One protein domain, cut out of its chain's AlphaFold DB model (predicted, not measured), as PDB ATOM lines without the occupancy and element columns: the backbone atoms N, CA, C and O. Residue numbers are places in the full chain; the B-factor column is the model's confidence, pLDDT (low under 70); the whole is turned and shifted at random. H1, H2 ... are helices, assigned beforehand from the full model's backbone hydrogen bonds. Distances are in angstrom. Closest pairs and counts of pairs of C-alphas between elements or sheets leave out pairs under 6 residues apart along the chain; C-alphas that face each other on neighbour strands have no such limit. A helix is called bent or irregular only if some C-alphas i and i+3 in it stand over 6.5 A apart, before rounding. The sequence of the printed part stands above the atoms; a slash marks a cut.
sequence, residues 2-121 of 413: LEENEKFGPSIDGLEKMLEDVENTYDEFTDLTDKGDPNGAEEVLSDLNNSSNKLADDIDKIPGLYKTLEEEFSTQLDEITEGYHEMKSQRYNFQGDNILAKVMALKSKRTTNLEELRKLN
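Overview. This is residues 2 to 121 of the 413 residues of the protein "Septation ring formation regulator EzrA" of Lentilactobacillus curieae (UniProt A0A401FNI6). The domain is a long, thin rod built on one long bent helix, H3, with H2 folded back along its first arm, H3a, and H4 along its second arm, H3b. The beginning of H2 meets the end of H4 near the middle of the rod, and short H1 lies near this part of H2 but touches no helix. The printed part has 120 residues with four named helices, in the order H1, H2, H3, H4, and no named strand; the class is all helix, and the packing is mostly aligned, at shallow tilts. It is extended, with a radius of gyration of the C-alphas of 22.6 A and spans of 80 by 31 by 16 A.

Arrangement. H1, residues 2 to 5, is close to but not clearly touching H2, residues 9 to 35; their closest C-alphas, Asn 5 and Ile 12, are 6.9 A apart. H3, residues 38 to 89, was assigned as one helix by its hydrogen bonds but is bent, with C-alphas 60 and 63 6.8 A apart; its arms, H3a and H3b, stand at a shallow tilt of 31 degrees. H2 and H3a form a helical hairpin, opposite ways at 19 degrees, with closest C-alphas Phe 29 and Ala 41 at 5.7 A. H3b and H4, residues 99 to 118, form another at 10 degrees, with Leu 77 and Val 103 closest, C-alphas 6.4 A apart. H2, with residues 10 to 14 alone, touches residues 114 to 118 of H4, the same way at 22 degrees; C-alphas Ser 11 and Arg 118 are closest, at 4.2 A. Every O i to N i+4 pair is within hydrogen-bond range in H4, against 21 of 23 in H2, 18 of 19 in H3a and 20 of 23 in H3b; H1 is too short for such a pair.

Along the chain. H1 begins at C-alpha 2, (112.640, 189.839, 210.025). H2 is 40.6 A long and only just irregular, with C-alphas 10 and 13 6.9 A apart. H3a, residues 38 to 60, is 32.7 A long, and H3b, residues 63 to 89, 38.0 A. H4, 28.6 A, ends at C-alpha 118, (99.527, 188.793, 222.618).

Size, cuts and confidence. The C-alphas farthest apart, Gly 36 and Arg 91, are 79.6 A apart. The printed part has no cut and no long link. Residues 34 to 39 and 86 to 91 stand free. Mean pLDDT of the printed part is 75.9; residues 2 to 11, 18, 36, 38 to 41 and 95 to 98 are under 70.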
ATOM      1  N   LEU A   2     112.244 189.730 208.597       35.56
ATOM      2  CA  LEU A   2     112.640 189.839 210.025       35.56
ATOM      3  C   LEU A   2     112.310 191.211 210.658       35.56
ATOM      4  O   LEU A   2     111.708 191.244 211.722       35.56
ATOM      5  N   GLU A   3     112.581 192.324 209.964       40.38
ATOM      6  CA  GLU A   3     112.220 193.685 210.429       40.38
ATOM      7  C   GLU A   3     110.705 193.963 210.449       40.38
ATOM      8  O   GLU A   3     110.254 194.927 211.062       40.38
ATOM      9  N   GLU A   4     109.907 193.160 209.740       49.66
ATOM     10  CA  GLU A   4     108.441 193.251 209.803       49.66
ATOM     11  C   GLU A   4     107.901 192.403 210.948       49.66
ATOM     12  O   GLU A   4     106.991 192.857 211.628       49.66
ATOM     13  N   ASN A   5     108.506 191.242 211.227       50.91
ATOM     14  CA  ASN A   5     108.101 190.401 212.350       50.91
ATOM     15  C   ASN A   5     108.333 191.108 213.693       50.91
ATOM     16  O   ASN A   5     107.446 191.131 214.535       50.91
ATOM     17  N   GLU A   6     109.468 191.791 213.871       56.59
ATOM     18  CA  GLU A   6     109.755 192.536 215.110       56.59
ATOM     19  C   GLU A   6     108.718 193.627 215.435       56.59
ATOM     20  O   GLU A   6     108.504 193.932 216.608       56.59
ATOM     21  N   LYS A   7     108.017 194.172 214.430       60.06
ATOM     22  CA  LYS A   7     106.977 195.197 214.626       60.06
ATOM     23  C   LYS A   7     105.701 194.655 215.265       60.06
ATOM     24  O   LYS A   7     104.957 195.432 215.854       60.06
ATOM     25  N   PHE A   8     105.442 193.354 215.146       58.47
ATOM     26  CA  PHE A   8     104.257 192.706 215.713       58.47
ATOM     27  C   PHE A   8     104.525 192.085 217.093       58.47
ATOM     28  O   PHE A   8     103.583 191.689 217.781       58.47
ATOM     29  N   GLY A   9     105.791 192.035 217.522       67.88
ATOM     30  CA  GLY A   9     106.186 191.652 218.876       67.88
ATOM     31  C   GLY A   9     105.567 190.321 219.340       67.88
ATOM     32  O   GLY A   9     105.587 189.340 218.597       67.88
ATOM     33  N   PRO A  10     105.002 190.239 220.558       67.88
ATOM     34  CA  PRO A  10     104.425 189.000 221.081       67.88
ATOM     35  C   PRO A  10     103.110 188.582 220.394       67.88
ATOM     36  O   PRO A  10     102.610 187.498 220.677       67.88
ATOM     37  N   SER A  11     102.540 189.406 219.508       68.00
ATOM     38  CA  SER A  11     101.280 189.122 218.805       68.00
ATOM     39  C   SER A  11     101.450 188.314 217.522       68.00
ATOM     40  O   SER A  11     100.442 187.890 216.963       68.00
ATOM     41  N   ILE A  12     102.688 188.073 217.072       71.00
ATOM     42  CA  ILE A  12     102.994 187.285 215.863       71.00
ATOM     43  C   ILE A  12     102.342 185.903 215.938       71.00
ATOM     44  O   ILE A  12     101.585 185.553 215.043       71.00
ATOM     45  N   ASP A  13     102.539 185.174 217.045       72.38
ATOM     46  CA  ASP A  13     101.950 183.840 217.254       72.38
ATOM     47  C   ASP A  13     100.412 183.861 217.120       72.38
ATOM     48  O   ASP A  13      99.788 182.910 216.647       72.38
ATOM     49  N   GLY A  14      99.783 184.949 217.581       71.25
ATOM     50  CA  GLY A  14      98.336 185.136 217.509       71.25
ATOM     51  C   GLY A  14      97.858 185.448 216.091       71.25
ATOM     52  O   GLY A  14      96.847 184.900 215.653       71.25
ATOM     53  N   LEU A  15      98.593 186.300 215.371       71.81
ATOM     54  CA  LEU A  15      98.310 186.659 213.981       71.81
ATOM     55  C   LEU A  15      98.516 185.473 213.033       71.81
ATOM     56  O   LEU A  15      97.696 185.274 212.142       71.81
ATOM     57  N   GLU A  16      99.552 184.658 213.250       72.56
ATOM     58  CA  GLU A  16      99.793 183.425 212.487       72.56
ATOM     59  C   GLU A  16      98.640 182.432 212.659       72.56
ATOM     60  O   GLU A  16      98.157 181.873 211.678       72.56
ATOM     61  N   LYS A  17      98.130 182.277 213.885       75.25
ATOM     62  CA  LYS A  17      96.973 181.417 214.148       75.25
ATOM     63  C   LYS A  17      95.685 181.945 213.507       75.25
ATOM     64  O   LYS A  17      94.921 181.168 212.949       75.25
ATOM     65  N   MET A  18      95.445 183.258 213.556       69.12
ATOM     66  CA  MET A  18      94.300 183.860 212.863       69.12
ATOM     67  C   MET A  18      94.410 183.733 211.340       69.12
ATOM     68  O   MET A  18      93.391 183.569 210.676       69.12
ATOM     69  N   LEU A  19      95.622 183.800 210.784       75.81
ATOM     70  CA  LEU A  19      95.862 183.573 209.361       75.81
ATOM     71  C   LEU A  19      95.562 182.116 208.978       75.81
ATOM     72  O   LEU A  19      94.852 181.891 208.003       75.81
ATOM     73  N   GLU A  20      96.020 181.149 209.777       79.62
ATOM     74  CA  GLU A  20      95.715 179.722 209.596       79.62
ATOM     75  C   GLU A  20      94.198 179.450 209.680       79.62
ATOM     76  O   GLU A  20      93.643 178.728 208.853       79.62
ATOM     77  N   ASP A  21      93.492 180.080 210.624       77.19
ATOM     78  CA  ASP A  21      92.031 179.975 210.754       77.19
ATOM     79  C   ASP A  21      91.293 180.570 209.531       77.19
ATOM     80  O   ASP A  21      90.304 180.000 209.063       77.19
ATOM     81  N   VAL A  22      91.782 181.685 208.972       77.06
ATOM     82  CA  VAL A  22      91.250 182.287 207.734       77.06
ATOM     83  C   VAL A  22      91.497 181.381 206.524       77.06
ATOM     84  O   VAL A  22      90.588 181.211 205.711       77.06
ATOM     85  N   GLU A  23      92.678 180.766 206.412       75.44
ATOM     86  CA  GLU A  23      92.990 179.795 205.351       75.44
ATOM     87  C   GLU A  23      92.086 178.555 205.442       75.44
ATOM     88  O   GLU A  23      91.469 178.169 204.450       75.44
ATOM     89  N   ASN A  24      91.895 178.001 206.643       79.38
ATOM     90  CA  ASN A  24      90.996 176.864 206.867       79.38
ATOM     91  C   ASN A  24      89.530 177.194 206.520       79.38
ATOM     92  O   ASN A  24      88.831 176.381 205.914       79.38
ATOM     93  N   THR A  25      89.063 178.399 206.869       75.56
ATOM     94  CA  THR A  25      87.698 178.866 206.554       75.56
ATOM     95  C   THR A  25      87.517 179.084 205.045       75.56
ATOM     96  O   THR A  25      86.440 178.843 204.495       75.56
ATOM     97  N   TYR A  26      88.573 179.507 204.343       76.44
ATOM     98  CA  TYR A  26      88.578 179.641 202.884       76.44
ATOM     99  C   TYR A  26      88.505 178.280 202.177       76.44
ATOM    100  O   TYR A  26      87.762 178.124 201.200       76.44
ATOM    101  N   ASP A  27      89.229 177.287 202.691       79.62
ATOM    102  CA  ASP A  27      89.161 175.913 202.193       79.62
ATOM    103  C   ASP A  27      87.757 175.320 202.407       79.62
ATOM    104  O   ASP A  27      87.188 174.746 201.478       79.62
ATOM    105  N   GLU A  28      87.138 175.539 203.576       77.81
ATOM    106  CA  GLU A  28      85.762 175.104 203.871       77.81
ATOM    107  C   GLU A  28      84.723 175.771 202.950       77.81
ATOM    108  O   GLU A  28      83.816 175.103 202.440       77.81
ATOM    109  N   PHE A  29      84.882 177.065 202.662       75.88
ATOM    110  CA  PHE A  29      84.057 177.781 201.684       75.88
ATOM    111  C   PHE A  29      84.175 177.184 200.272       75.88
ATOM    112  O   PHE A  29      83.163 176.991 199.588       75.88
ATOM    113  N   THR A  30      85.400 176.879 199.834       76.62
ATOM    114  CA  THR A  30      85.670 176.289 198.513       76.62
ATOM    115  C   THR A  30      85.014 174.908 198.403       76.62
ATOM    116  O   THR A  30      84.301 174.626 197.438       76.62
ATOM    117  N   ASP A  31      85.134 174.099 199.457       78.62
ATOM    118  CA  ASP A  31      84.532 172.771 199.571       78.62
ATOM    119  C   ASP A  31      82.990 172.790 199.550       78.62
ATOM    120  O   ASP A  31      82.361 171.915 198.947       78.62
ATOM    121  N   LEU A  32      82.356 173.754 200.227       73.44
ATOM    122  CA  LEU A  32      80.894 173.917 200.254       73.44
ATOM    123  C   LEU A  32      80.344 174.439 198.921       73.44
ATOM    124  O   LEU A  32      79.275 174.004 198.477       73.44
ATOM    125  N   THR A  33      81.103 175.307 198.250       70.38
ATOM    126  CA  THR A  33      80.781 175.811 196.909       70.38
ATOM    127  C   THR A  33      80.834 174.687 195.871       70.38
ATOM    128  O   THR A  33      79.915 174.558 195.058       70.38
ATOM    129  N   ASP A  34      81.838 173.809 195.953       74.75
ATOM    130  CA  ASP A  34      81.975 172.632 195.084       74.75
ATOM    131  C   ASP A  34      80.889 171.566 195.335       74.75
ATOM    132  O   ASP A  34      80.478 170.852 194.415       74.75
ATOM    133  N   LYS A  35      80.379 171.471 196.572       75.94
ATOM    134  CA  LYS A  35      79.287 170.557 196.966       75.94
ATOM    135  C   LYS A  35      77.884 171.100 196.655       75.94
ATOM    136  O   LYS A  35      76.919 170.335 196.727       75.94
ATOM    137  N   GLY A  36      77.764 172.368 196.251       68.25
ATOM    138  CA  GLY A  36      76.526 172.964 195.741       68.25
ATOM    139  C   GLY A  36      75.495 173.365 196.803       68.25
ATOM    140  O   GLY A  36      74.304 173.364 196.490       68.25
ATOM    141  N   ASP A  37      75.923 173.703 198.028       71.94
ATOM    142  CA  ASP A  37      75.056 174.243 199.090       71.94
ATOM    143  C   ASP A  37      75.214 175.776 199.223       71.94
ATOM    144  O   ASP A  37      76.122 176.256 199.905       71.94
ATOM    145  N   PRO A  38      74.347 176.573 198.573       65.19
ATOM    146  CA  PRO A  38      74.489 178.027 198.534       65.19
ATOM    147  C   PRO A  38      74.205 178.724 199.872       65.19
ATOM    148  O   PRO A  38      74.699 179.826 200.075       65.19
ATOM    149  N   ASN A  39      73.436 178.112 200.784       65.94
ATOM    150  CA  ASN A  39      73.070 178.765 202.046       65.94
ATOM    151  C   ASN A  39      74.202 178.673 203.081       65.94
ATOM    152  O   ASN A  39      74.483 179.657 203.757       65.94
ATOM    153  N   GLY A  40      74.876 177.520 203.181       66.62
ATOM    154  CA  GLY A  40      76.047 177.365 204.058       66.62
ATOM    155  C   GLY A  40      77.257 178.171 203.576       66.62
ATOM    156  O   GLY A  40      78.006 178.715 204.381       66.62
ATOM    157  N   ALA A  41      77.413 178.322 202.257       69.31
ATOM    158  CA  ALA A  41      78.493 179.114 201.673       69.31
ATOM    159  C   ALA A  41      78.379 180.624 201.976       69.31
ATOM    160  O   ALA A  41      79.401 181.294 202.085       69.31
ATOM    161  N   GLU A  42      77.168 181.173 202.131       73.44
ATOM    162  CA  GLU A  42      76.969 182.599 202.439       73.44
ATOM    163  C   GLU A  42      77.358 182.945 203.888       73.44
ATOM    164  O   GLU A  42      77.987 183.978 204.127       73.44
ATOM    165  N   GLU A  43      77.061 182.055 204.843       76.69
ATOM    166  CA  GLU A  43      77.465 182.191 206.252       76.69
ATOM    167  C   GLU A  43      78.994 182.118 206.394       76.69
ATOM    168  O   GLU A  43      79.604 183.042 206.935       76.69
ATOM    169  N   VAL A  44      79.630 181.110 205.783       77.44
ATOM    170  CA  VAL A  44      81.096 180.961 205.796       77.44
ATOM    171  C   VAL A  44      81.793 182.121 205.071       77.44
ATOM    172  O   VAL A  44      82.834 182.595 205.523       77.44
ATOM    173  N   LEU A  45      81.218 182.655 203.987       77.94
ATOM    174  CA  LEU A  45      81.760 183.835 203.301       77.94
ATOM    175  C   LEU A  45      81.669 185.106 204.156       77.94
ATOM    176  O   LEU A  45      82.573 185.945 204.123       77.94
ATOM    177  N   SER A  46      80.576 185.278 204.903       80.69
ATOM    178  CA  SER A  46      80.436 186.373 205.865       80.69
ATOM    179  C   SER A  46      81.487 186.257 206.972       80.69
ATOM    180  O   SER A  46      82.170 187.237 207.273       80.69
ATOM    181  N   ASP A  47      81.677 185.062 207.531       78.81
ATOM    182  CA  ASP A  47      82.668 184.805 208.582       78.81
ATOM    183  C   ASP A  47      84.107 184.976 208.090       78.81
ATOM    184  O   ASP A  47      84.930 185.582 208.786       78.81
ATOM    185  N   LEU A  48      84.398 184.552 206.858       80.62
ATOM    186  CA  LEU A  48      85.675 184.787 206.193       80.62
ATOM    187  C   LEU A  48      85.932 186.286 205.993       80.62
ATOM    188  O   LEU A  48      87.014 186.773 206.318       80.62
ATOM    189  N   ASN A  49      84.944 187.039 205.498       78.75
ATOM    190  CA  ASN A  49      85.068 188.489 205.330       78.75
ATOM    191  C   ASN A  49      85.276 189.198 206.672       78.75
ATOM    192  O   ASN A  49      86.125 190.081 206.772       78.75
ATOM    193  N   ASN A  50      84.538 188.812 207.712       81.81
ATOM    194  CA  ASN A  50      84.689 189.383 209.050       81.81
ATOM    195  C   ASN A  50      86.071 189.078 209.643       81.81
ATOM    196  O   ASN A  50      86.718 189.980 210.176       81.81
ATOM    197  N   SER A  51      86.546 187.837 209.512       76.38
ATOM    198  CA  SER A  51      87.852 187.404 210.023       76.38
ATOM    199  C   SER A  51      89.011 188.039 209.252       76.38
ATOM    200  O   SER A  51      89.966 188.505 209.866       76.38
ATOM    201  N   SER A  52      88.892 188.154 207.926       78.12
ATOM    202  CA  SER A  52      89.873 188.813 207.058       78.12
ATOM    203  C   SER A  52      89.945 190.325 207.306       78.12
ATOM    204  O   SER A  52      91.033 190.874 207.467       78.12
ATOM    205  N   ASN A  53      88.796 190.999 207.447       80.69
ATOM    206  CA  ASN A  53      88.755 192.417 207.817       80.69
ATOM    207  C   ASN A  53      89.357 192.655 209.205       80.69
ATOM    208  O   ASN A  53      90.104 193.609 209.388       80.69
ATOM    209  N   LYS A  54      89.072 191.778 210.176       77.25
ATOM    210  CA  LYS A  54      89.648 191.864 211.521       77.25
ATOM    211  C   LYS A  54      91.164 191.655 211.503       77.25
ATOM    212  O   LYS A  54      91.878 192.424 212.131       77.25
ATOM    213  N   LEU A  55      91.656 190.673 210.745       75.56
ATOM    214  CA  LEU A  55      93.088 190.432 210.571       75.56
ATOM    215  C   LEU A  55      93.789 191.633 209.920       75.56
ATOM    216  O   LEU A  55      94.854 192.038 210.377       75.56
ATOM    217  N   ALA A  56      93.186 192.234 208.889       75.81
ATOM    218  CA  ALA A  56      93.713 193.437 208.250       75.81
ATOM    219  C   ALA A  56      93.767 194.634 209.220       75.81
ATOM    220  O   ALA A  56      94.785 195.321 209.290       75.81
ATOM    221  N   ASP A  57      92.706 194.842 210.006       79.12
ATOM    222  CA  ASP A  57      92.642 195.873 211.047       79.12
ATOM    223  C   ASP A  57      93.694 195.659 212.149       79.12
ATOM    224  O   ASP A  57      94.314 196.619 212.616       79.12
ATOM    225  N   ASP A  58      93.900 194.411 212.570       76.12
ATOM    226  CA  ASP A  58      94.862 194.038 213.607       76.12
ATOM    227  C   ASP A  58      96.305 194.229 213.101       76.12
ATOM    228  O   ASP A  58      97.129 194.817 213.804       76.12
ATOM    229  N   ILE A  59      96.605 193.845 211.853       75.12
ATOM    230  CA  ILE A  59      97.910 194.078 211.208       75.12
ATOM    231  C   ILE A  59      98.229 195.578 211.090       75.12
ATOM    232  O   ILE A  59      99.387 195.968 211.242       75.12
ATOM    233  N   ASP A  60      97.230 196.432 210.856       78.38
ATOM    234  CA  ASP A  60      97.434 197.883 210.766       78.38
ATOM    235  C   ASP A  60      97.651 198.530 212.151       78.38
ATOM    236  O   ASP A  60      98.514 199.394 212.328       78.38
ATOM    237  N   LYS A  61      96.910 198.085 213.176       78.00
ATOM    238  CA  LYS A  61      96.892 198.724 214.508       78.00
ATOM    239  C   LYS A  61      97.957 198.201 215.476       78.00
ATOM    240  O   LYS A  61      98.465 198.979 216.289       78.00
ATOM    241  N   ILE A  62      98.303 196.912 215.424       77.94
ATOM    242  CA  ILE A  62      99.241 196.274 216.368       77.94
ATOM    243  C   ILE A  62     100.624 196.939 216.371       77.94
ATOM    244  O   ILE A  62     101.106 197.228 217.469       77.94
ATOM    245  N   PRO A  63     101.254 197.255 215.220       76.00
ATOM    246  CA  PRO A  63     102.587 197.857 215.212       76.00
ATOM    247  C   PRO A  63     102.661 199.190 215.962       76.00
ATOM    248  O   PRO A  63     103.619 199.440 216.692       76.00
ATOM    249  N   GLY A  64     101.635 200.037 215.815       78.56
ATOM    250  CA  GLY A  64     101.557 201.317 216.523       78.56
ATOM    251  C   GLY A  64     101.385 201.128 218.029       78.56
ATOM    252  O   GLY A  64     102.104 201.735 218.818       78.56
ATOM    253  N   LEU A  65     100.481 200.230 218.432       77.75
ATOM    254  CA  LEU A  65     100.223 199.942 219.845       77.75
ATOM    255  C   LEU A  65     101.426 199.294 220.541       77.75
ATOM    256  O   LEU A  65     101.713 199.631 221.689       77.75
ATOM    257  N   TYR A  66     102.124 198.389 219.850       76.56
ATOM    258  CA  TYR A  66     103.325 197.736 220.357       76.56
ATOM    259  C   TYR A  66     104.467 198.735 220.542       76.56
ATOM    260  O   TYR A  66     105.078 198.772 221.608       76.56
ATOM    261  N   LYS A  67     104.702 199.604 219.551       79.94
ATOM    262  CA  LYS A  67     105.737 200.637 219.635       79.94
ATOM    263  C   LYS A  67     105.509 201.588 220.812       79.94
ATOM    264  O   LYS A  67     106.435 201.848 221.575       79.94
ATOM    265  N   THR A  68     104.278 202.066 220.999       78.50
ATOM    266  CA  THR A  68     103.945 202.937 222.135       78.50
ATOM    267  C   THR A  68     104.156 202.227 223.477       78.50
ATOM    268  O   THR A  68     104.677 202.821 224.418       78.50
ATOM    269  N   LEU A  69     103.811 200.939 223.573       77.00
ATOM    270  CA  LEU A  69     103.982 200.153 224.797       77.00
ATOM    271  C   LEU A  69     105.446 199.853 225.133       77.00
ATOM    272  O   LEU A  69     105.826 199.964 226.298       77.00
ATOM    273  N   GLU A  70     106.244 199.440 224.151       74.81
ATOM    274  CA  GLU A  70     107.602 198.946 224.388       74.81
ATOM    275  C   GLU A  70     108.643 200.069 224.350       74.81
ATOM    276  O   GLU A  70     109.497 200.142 225.231       74.81
ATOM    277  N   GLU A  71     108.553 200.983 223.380       79.00
ATOM    278  CA  GLU A  71     109.531 202.060 223.214       79.00
ATOM    279  C   GLU A  71     109.114 203.317 223.986       79.00
ATOM    280  O   GLU A  71     109.837 203.761 224.879       79.00
ATOM    281  N   GLU A  72     107.942 203.886 223.682       83.38
ATOM    282  CA  GLU A  72     107.551 205.210 224.194       83.38
ATOM    283  C   GLU A  72     107.299 205.180 225.706       83.38
ATOM    284  O   GLU A  72     107.968 205.889 226.457       83.38
ATOM    285  N   PHE A  73     106.409 204.304 226.183       82.25
ATOM    286  CA  PHE A  73     106.101 204.210 227.611       82.25
ATOM    287  C   PHE A  73     107.279 203.705 228.439       82.25
ATOM    288  O   PHE A  73     107.409 204.096 229.597       82.25
ATOM    289  N   SER A  74     108.147 202.839 227.899       83.00
ATOM    290  CA  SER A  74     109.346 202.446 228.649       83.00
ATOM    291  C   SER A  74     110.292 203.622 228.825       83.00
ATOM    292  O   SER A  74     110.699 203.891 229.953       83.00
ATOM    293  N   THR A  75     110.562 204.352 227.741       86.06
ATOM    294  CA  THR A  75     111.433 205.532 227.770       86.06
ATOM    295  C   THR A  75     110.878 206.587 228.723       86.06
ATOM    296  O   THR A  75     111.586 207.017 229.624       86.06
ATOM    297  N   GLN A  76     109.586 206.917 228.629       85.19
ATOM    298  CA  GLN A  76     108.951 207.905 229.507       85.19
ATOM    299  C   GLN A  76     108.981 207.502 230.990       85.19
ATOM    300  O   GLN A  76     109.218 208.338 231.858       85.19
ATOM    301  N   LEU A  77     108.749 206.225 231.317       85.25
ATOM    302  CA  LEU A  77     108.800 205.761 232.709       85.25
ATOM    303  C   LEU A  77     110.228 205.778 233.270       85.25
ATOM    304  O   LEU A  77     110.408 206.008 234.472       85.25
ATOM    305  N   ASP A  78     111.231 205.528 232.430       84.50
ATOM    306  CA  ASP A  78     112.638 205.620 232.813       84.50
ATOM    307  C   ASP A  78     113.067 207.089 232.977       84.50
ATOM    308  O   ASP A  78     113.620 207.430 234.022       84.50
ATOM    309  N   GLU A  79     112.677 207.982 232.061       86.56
ATOM    310  CA  GLU A  79     112.865 209.439 232.174       86.56
ATOM    311  C   GLU A  79     112.228 210.006 233.453       86.56
ATOM    312  O   GLU A  79     112.870 210.756 234.188       86.56
ATOM    313  N   ILE A  80     110.995 209.604 233.788       84.94
ATOM    314  CA  ILE A  80     110.331 209.993 235.046       84.94
ATOM    315  C   ILE A  80     111.120 209.495 236.260       84.94
ATOM    316  O   ILE A  80     111.205 210.191 237.274       84.94
ATOM    317  N   THR A  81     111.690 208.290 236.188       84.31
ATOM    318  CA  THR A  81     112.482 207.718 237.286       84.31
ATOM    319  C   THR A  81     113.784 208.493 237.478       84.31
ATOM    320  O   THR A  81     114.125 208.851 238.609       84.31
ATOM    321  N   GLU A  82     114.494 208.794 236.391       85.88
ATOM    322  CA  GLU A  82     115.719 209.595 236.413       85.88
ATOM    323  C   GLU A  82     115.445 211.025 236.891       85.88
ATOM    324  O   GLU A  82     116.088 211.483 237.838       85.88
ATOM    325  N   GLY A  83     114.425 211.683 236.335       84.06
ATOM    326  CA  GLY A  83     113.988 213.013 236.756       84.06
ATOM    327  C   GLY A  83     113.593 213.051 238.233       84.06
ATOM    328  O   GLY A  83     113.994 213.957 238.963       84.06
ATOM    329  N   TYR A  84     112.895 212.025 238.730       83.19
ATOM    330  CA  TYR A  84     112.575 211.896 240.153       83.19
ATOM    331  C   TYR A  84     113.832 211.794 241.032       83.19
ATOM    332  O   TYR A  84     113.920 212.452 242.073       83.19
ATOM    333  N   HIS A  85     114.822 210.994 240.626       83.31
ATOM    334  CA  HIS A  85     116.088 210.873 241.352       83.31
ATOM    335  C   HIS A  85     116.893 212.175 241.340       83.31
ATOM    336  O   HIS A  85     117.427 212.570 242.384       83.31
ATOM    337  N   GLU A  86     116.940 212.872 240.204       83.94
ATOM    338  CA  GLU A  86     117.577 214.181 240.101       83.94
ATOM    339  C   GLU A  86     116.885 215.194 241.026       83.94
ATOM    340  O   GLU A  86     117.548 215.869 241.817       83.94
ATOM    341  N   MET A  87     115.553 215.228 241.046       81.00
ATOM    342  CA  MET A  87     114.786 216.082 241.954       81.00
ATOM    343  C   MET A  87     115.018 215.718 243.433       81.00
ATOM    344  O   MET A  87     115.263 216.599 244.259       81.00
ATOM    345  N   LYS A  88     115.070 214.434 243.806       80.19
ATOM    346  CA  LYS A  88     115.470 214.025 245.170       80.19
ATOM    347  C   LYS A  88     116.867 214.542 245.532       80.19
ATOM    348  O   LYS A  88     117.076 215.007 246.653       80.19
ATOM    349  N   SER A  89     117.816 214.504 244.592       78.75
ATOM    350  CA  SER A  89     119.178 215.015 244.807       78.75
ATOM    351  C   SER A  89     119.206 216.534 245.028       78.75
ATOM    352  O   SER A  89     119.950 217.030 245.875       78.75
ATOM    353  N   GLN A  90     118.311 217.261 244.356       76.44
ATOM    354  CA  GLN A  90     118.105 218.702 244.500       76.44
ATOM    355  C   GLN A  90     117.184 219.080 245.683       76.44
ATOM    356  O   GLN A  90     116.731 220.228 245.767       76.44
ATOM    357  N   ARG A  91     116.937 218.140 246.614       75.44
ATOM    358  CA  ARG A  91     116.135 218.317 247.843       75.44
ATOM    359  C   ARG A  91     114.659 218.653 247.594       75.44
ATOM    360  O   ARG A  91     114.059 219.388 248.374       75.44
ATOM    361  N   TYR A  92     114.069 218.133 246.521       74.62
ATOM    362  CA  TYR A  92     112.616 218.155 246.362       74.62
ATOM    363  C   TYR A  92     111.988 216.991 247.134       74.62
ATOM    364  O   TYR A  92     112.470 215.857 247.066       74.62
ATOM    365  N   ASN A  93     110.895 217.274 247.842       76.12
ATOM    366  CA  ASN A  93     110.039 216.259 248.443       76.12
ATOM    367  C   ASN A  93     108.651 216.333 247.820       76.12
ATOM    368  O   ASN A  93     108.194 217.404 247.430       76.12
ATOM    369  N   PHE A  94     107.988 215.184 247.749       73.69
ATOM    370  CA  PHE A  94     106.680 215.049 247.127       73.69
ATOM    371  C   PHE A  94     105.684 214.501 248.136       73.69
ATOM    372  O   PHE A  94     105.997 213.591 248.908       73.69
ATOM    373  N   GLN A  95     104.459 215.015 248.087       62.12
ATOM    374  CA  GLN A  95     103.371 214.507 248.907       62.12
ATOM    375  C   GLN A  95     103.055 213.051 248.531       62.12
ATOM    376  O   GLN A  95     102.717 212.749 247.381       62.12
ATOM    377  N   GLY A  96     103.176 212.150 249.511       59.28
ATOM    378  CA  GLY A  96     103.046 210.708 249.317       59.28
ATOM    379  C   GLY A  96     104.157 210.172 248.416       59.28
ATOM    380  O   GLY A  96     104.001 210.173 247.193       59.28
ATOM    381  N   ASP A  97     105.243 209.689 249.037       62.75
ATOM    382  CA  ASP A  97     106.492 209.131 248.469       62.75
ATOM    383  C   ASP A  97     106.265 207.828 247.648       62.75
ATOM    384  O   ASP A  97     106.967 206.829 247.753       62.75
ATOM    385  N   ASN A  98     105.211 207.824 246.832       69.12
ATOM    386  CA  ASN A  98     104.671 206.729 246.039       69.12
ATOM    387  C   ASN A  98     104.860 206.971 244.538       69.12
ATOM    388  O   ASN A  98     104.279 206.241 243.742       69.12
ATOM    389  N   ILE A  99     105.632 207.980 244.114       76.56
ATOM    390  CA  ILE A  99     105.927 208.176 242.684       76.56
ATOM    391  C   ILE A  99     106.631 206.928 242.141       76.56
ATOM    392  O   ILE A  99     106.153 206.341 241.176       76.56
ATOM    393  N   LEU A 100     107.654 206.426 242.841       78.81
ATOM    394  CA  LEU A 100     108.329 205.175 242.477       78.81
ATOM    395  C   LEU A 100     107.384 203.963 242.500       78.81
ATOM    396  O   LEU A 100     107.424 203.132 241.596       78.81
ATOM    397  N   ALA A 101     106.489 203.877 243.488       83.19
ATOM    398  CA  ALA A 101     105.497 202.803 243.561       83.19
ATOM    399  C   ALA A 101     104.488 202.861 242.396       83.19
ATOM    400  O   ALA A 101     104.134 201.827 241.834       83.19
ATOM    401  N   LYS A 102     104.060 204.065 241.994       82.62
ATOM    402  CA  LYS A 102     103.196 204.283 240.826       82.62
ATOM    403  C   LYS A 102     103.918 203.948 239.525       82.62
ATOM    404  O   LYS A 102     103.329 203.271 238.693       82.62
ATOM    405  N   VAL A 103     105.186 204.329 239.377       83.38
ATOM    406  CA  VAL A 103     106.012 203.942 238.221       83.38
ATOM    407  C   VAL A 103     106.138 202.419 238.137       83.38
ATOM    408  O   VAL A 103     105.934 201.847 237.070       83.38
ATOM    409  N   MET A 104     106.388 201.732 239.257       83.25
ATOM    410  CA  MET A 104     106.406 200.264 239.290       83.25
ATOM    411  C   MET A 104     105.050 199.653 238.916       83.25
ATOM    412  O   MET A 104     104.999 198.693 238.147       83.25
ATOM    413  N   ALA A 105     103.946 200.219 239.410       86.81
ATOM    414  CA  ALA A 105     102.603 199.781 239.041       86.81
ATOM    415  C   ALA A 105     102.323 199.989 237.542       86.81
ATOM    416  O   ALA A 105     101.738 199.111 236.912       86.81
ATOM    417  N   LEU A 106     102.786 201.095 236.953       86.44
ATOM    418  CA  LEU A 106     102.672 201.366 235.518       86.44
ATOM    419  C   LEU A 106     103.524 200.409 234.685       86.44
ATOM    420  O   LEU A 106     103.019 199.868 233.704       86.44
ATOM    421  N   LYS A 107     104.755 200.100 235.116       84.62
ATOM    422  CA  LYS A 107     105.581 199.052 234.492       84.62
ATOM    423  C   LYS A 107     104.864 197.696 234.517       84.62
ATOM    424  O   LYS A 107     104.837 197.006 233.504       84.62
ATOM    425  N   SER A 108     104.200 197.346 235.622       86.12
ATOM    426  CA  SER A 108     103.392 196.121 235.699       86.12
ATOM    427  C   SER A 108     102.159 196.163 234.790       86.12
ATOM    428  O   SER A 108     101.897 195.179 234.100       86.12
ATOM    429  N   LYS A 109     101.407 197.275 234.764       85.12
ATOM    430  CA  LYS A 109     100.254 197.455 233.861       85.12
ATOM    431  C   LYS A 109     100.681 197.325 232.398       85.12
ATOM    432  O   LYS A 109      99.991 196.663 231.632       85.12
ATOM    433  N   ARG A 110     101.834 197.894 232.032       84.75
ATOM    434  CA  ARG A 110     102.449 197.777 230.702       84.75
ATOM    435  C   ARG A 110     102.721 196.317 230.342       84.75
ATOM    436  O   ARG A 110     102.292 195.874 229.285       84.75
ATOM    437  N   THR A 111     103.350 195.545 231.235       83.12
ATOM    438  CA  THR A 111     103.587 194.105 231.019       83.12
ATOM    439  C   THR A 111     102.285 193.319 230.868       83.12
ATOM    440  O   THR A 111     102.182 192.467 229.991       83.12
ATOM    441  N   THR A 112     101.262 193.616 231.674       85.00
ATOM    442  CA  THR A 112      99.936 193.001 231.508       85.00
ATOM    443  C   THR A 112      99.307 193.378 230.168       85.00
ATOM    444  O   THR A 112      98.708 192.528 229.519       85.00
ATOM    445  N   ASN A 113      99.472 194.623 229.721       83.88
ATOM    446  CA  ASN A 113      98.913 195.069 228.453       83.88
ATOM    447  C   ASN A 113      99.619 194.445 227.240       83.88
ATOM    448  O   ASN A 113      98.960 194.135 226.254       83.88
ATOM    449  N   LEU A 114     100.928 194.187 227.335       80.12
ATOM    450  CA  LEU A 114     101.675 193.408 226.340       80.12
ATOM    451  C   LEU A 114     101.151 191.964 226.230       80.12
ATOM    452  O   LEU A 114     101.058 191.426 225.129       80.12
ATOM    453  N   GLU A 115     100.743 191.350 227.343       81.00
ATOM    454  CA  GLU A 115     100.121 190.016 227.326       81.00
ATOM    455  C   GLU A 115      98.696 190.044 226.740       81.00
ATOM    456  O   GLU A 115      98.283 189.118 226.048       81.00
ATOM    457  N   GLU A 116      97.930 191.114 226.957       79.56
ATOM    458  CA  GLU A 116      96.627 191.290 226.296       79.56
ATOM    459  C   GLU A 116      96.767 191.581 224.792       79.56
ATOM    460  O   GLU A 116      95.931 191.144 223.996       79.56
ATOM    461  N   LEU A 117      97.858 192.237 224.388       78.88
ATOM    462  CA  LEU A 117      98.233 192.420 222.987       78.88
ATOM    463  C   LEU A 117      98.604 191.081 222.333       78.88
ATOM    464  O   LEU A 117      98.170 190.813 221.212       78.88
ATOM    465  N   ARG A 118      99.289 190.182 223.056       75.31
ATOM    466  CA  ARG A 118      99.527 188.793 222.618       75.31
ATOM    467  C   ARG A 118      98.229 188.026 222.351       75.31
ATOM    468  O   ARG A 118      98.161 187.234 221.417       75.31
ATOM    469  N   LYS A 119      97.188 188.267 223.153       78.25
ATOM    470  CA  LYS A 119      95.853 187.664 222.986       78.25
ATOM    471  C   LYS A 119      94.985 188.352 221.925       78.25
ATOM    472  O   LYS A 119      93.833 187.958 221.771       78.25
ATOM    473  N   LEU A 120      95.509 189.360 221.219       74.12
ATOM    474  CA  LEU A 120      94.814 190.120 220.169       74.12
ATOM    475  C   LEU A 120      93.572 190.887 220.666       74.12
ATOM    476  O   LEU A 120      92.634 191.162 219.917       74.12
ATOM    477  N   ASN A 121      93.561 191.294 221.939       78.44
ATOM    478  CA  ASN A 121      92.471 192.083 222.523       78.44
ATOM    479  C   ASN A 121      92.644 193.590 222.250       78.44
ATOM    480  O   ASN A 121      92.726 194.395 223.180       78.44
TER     481      ASN A 121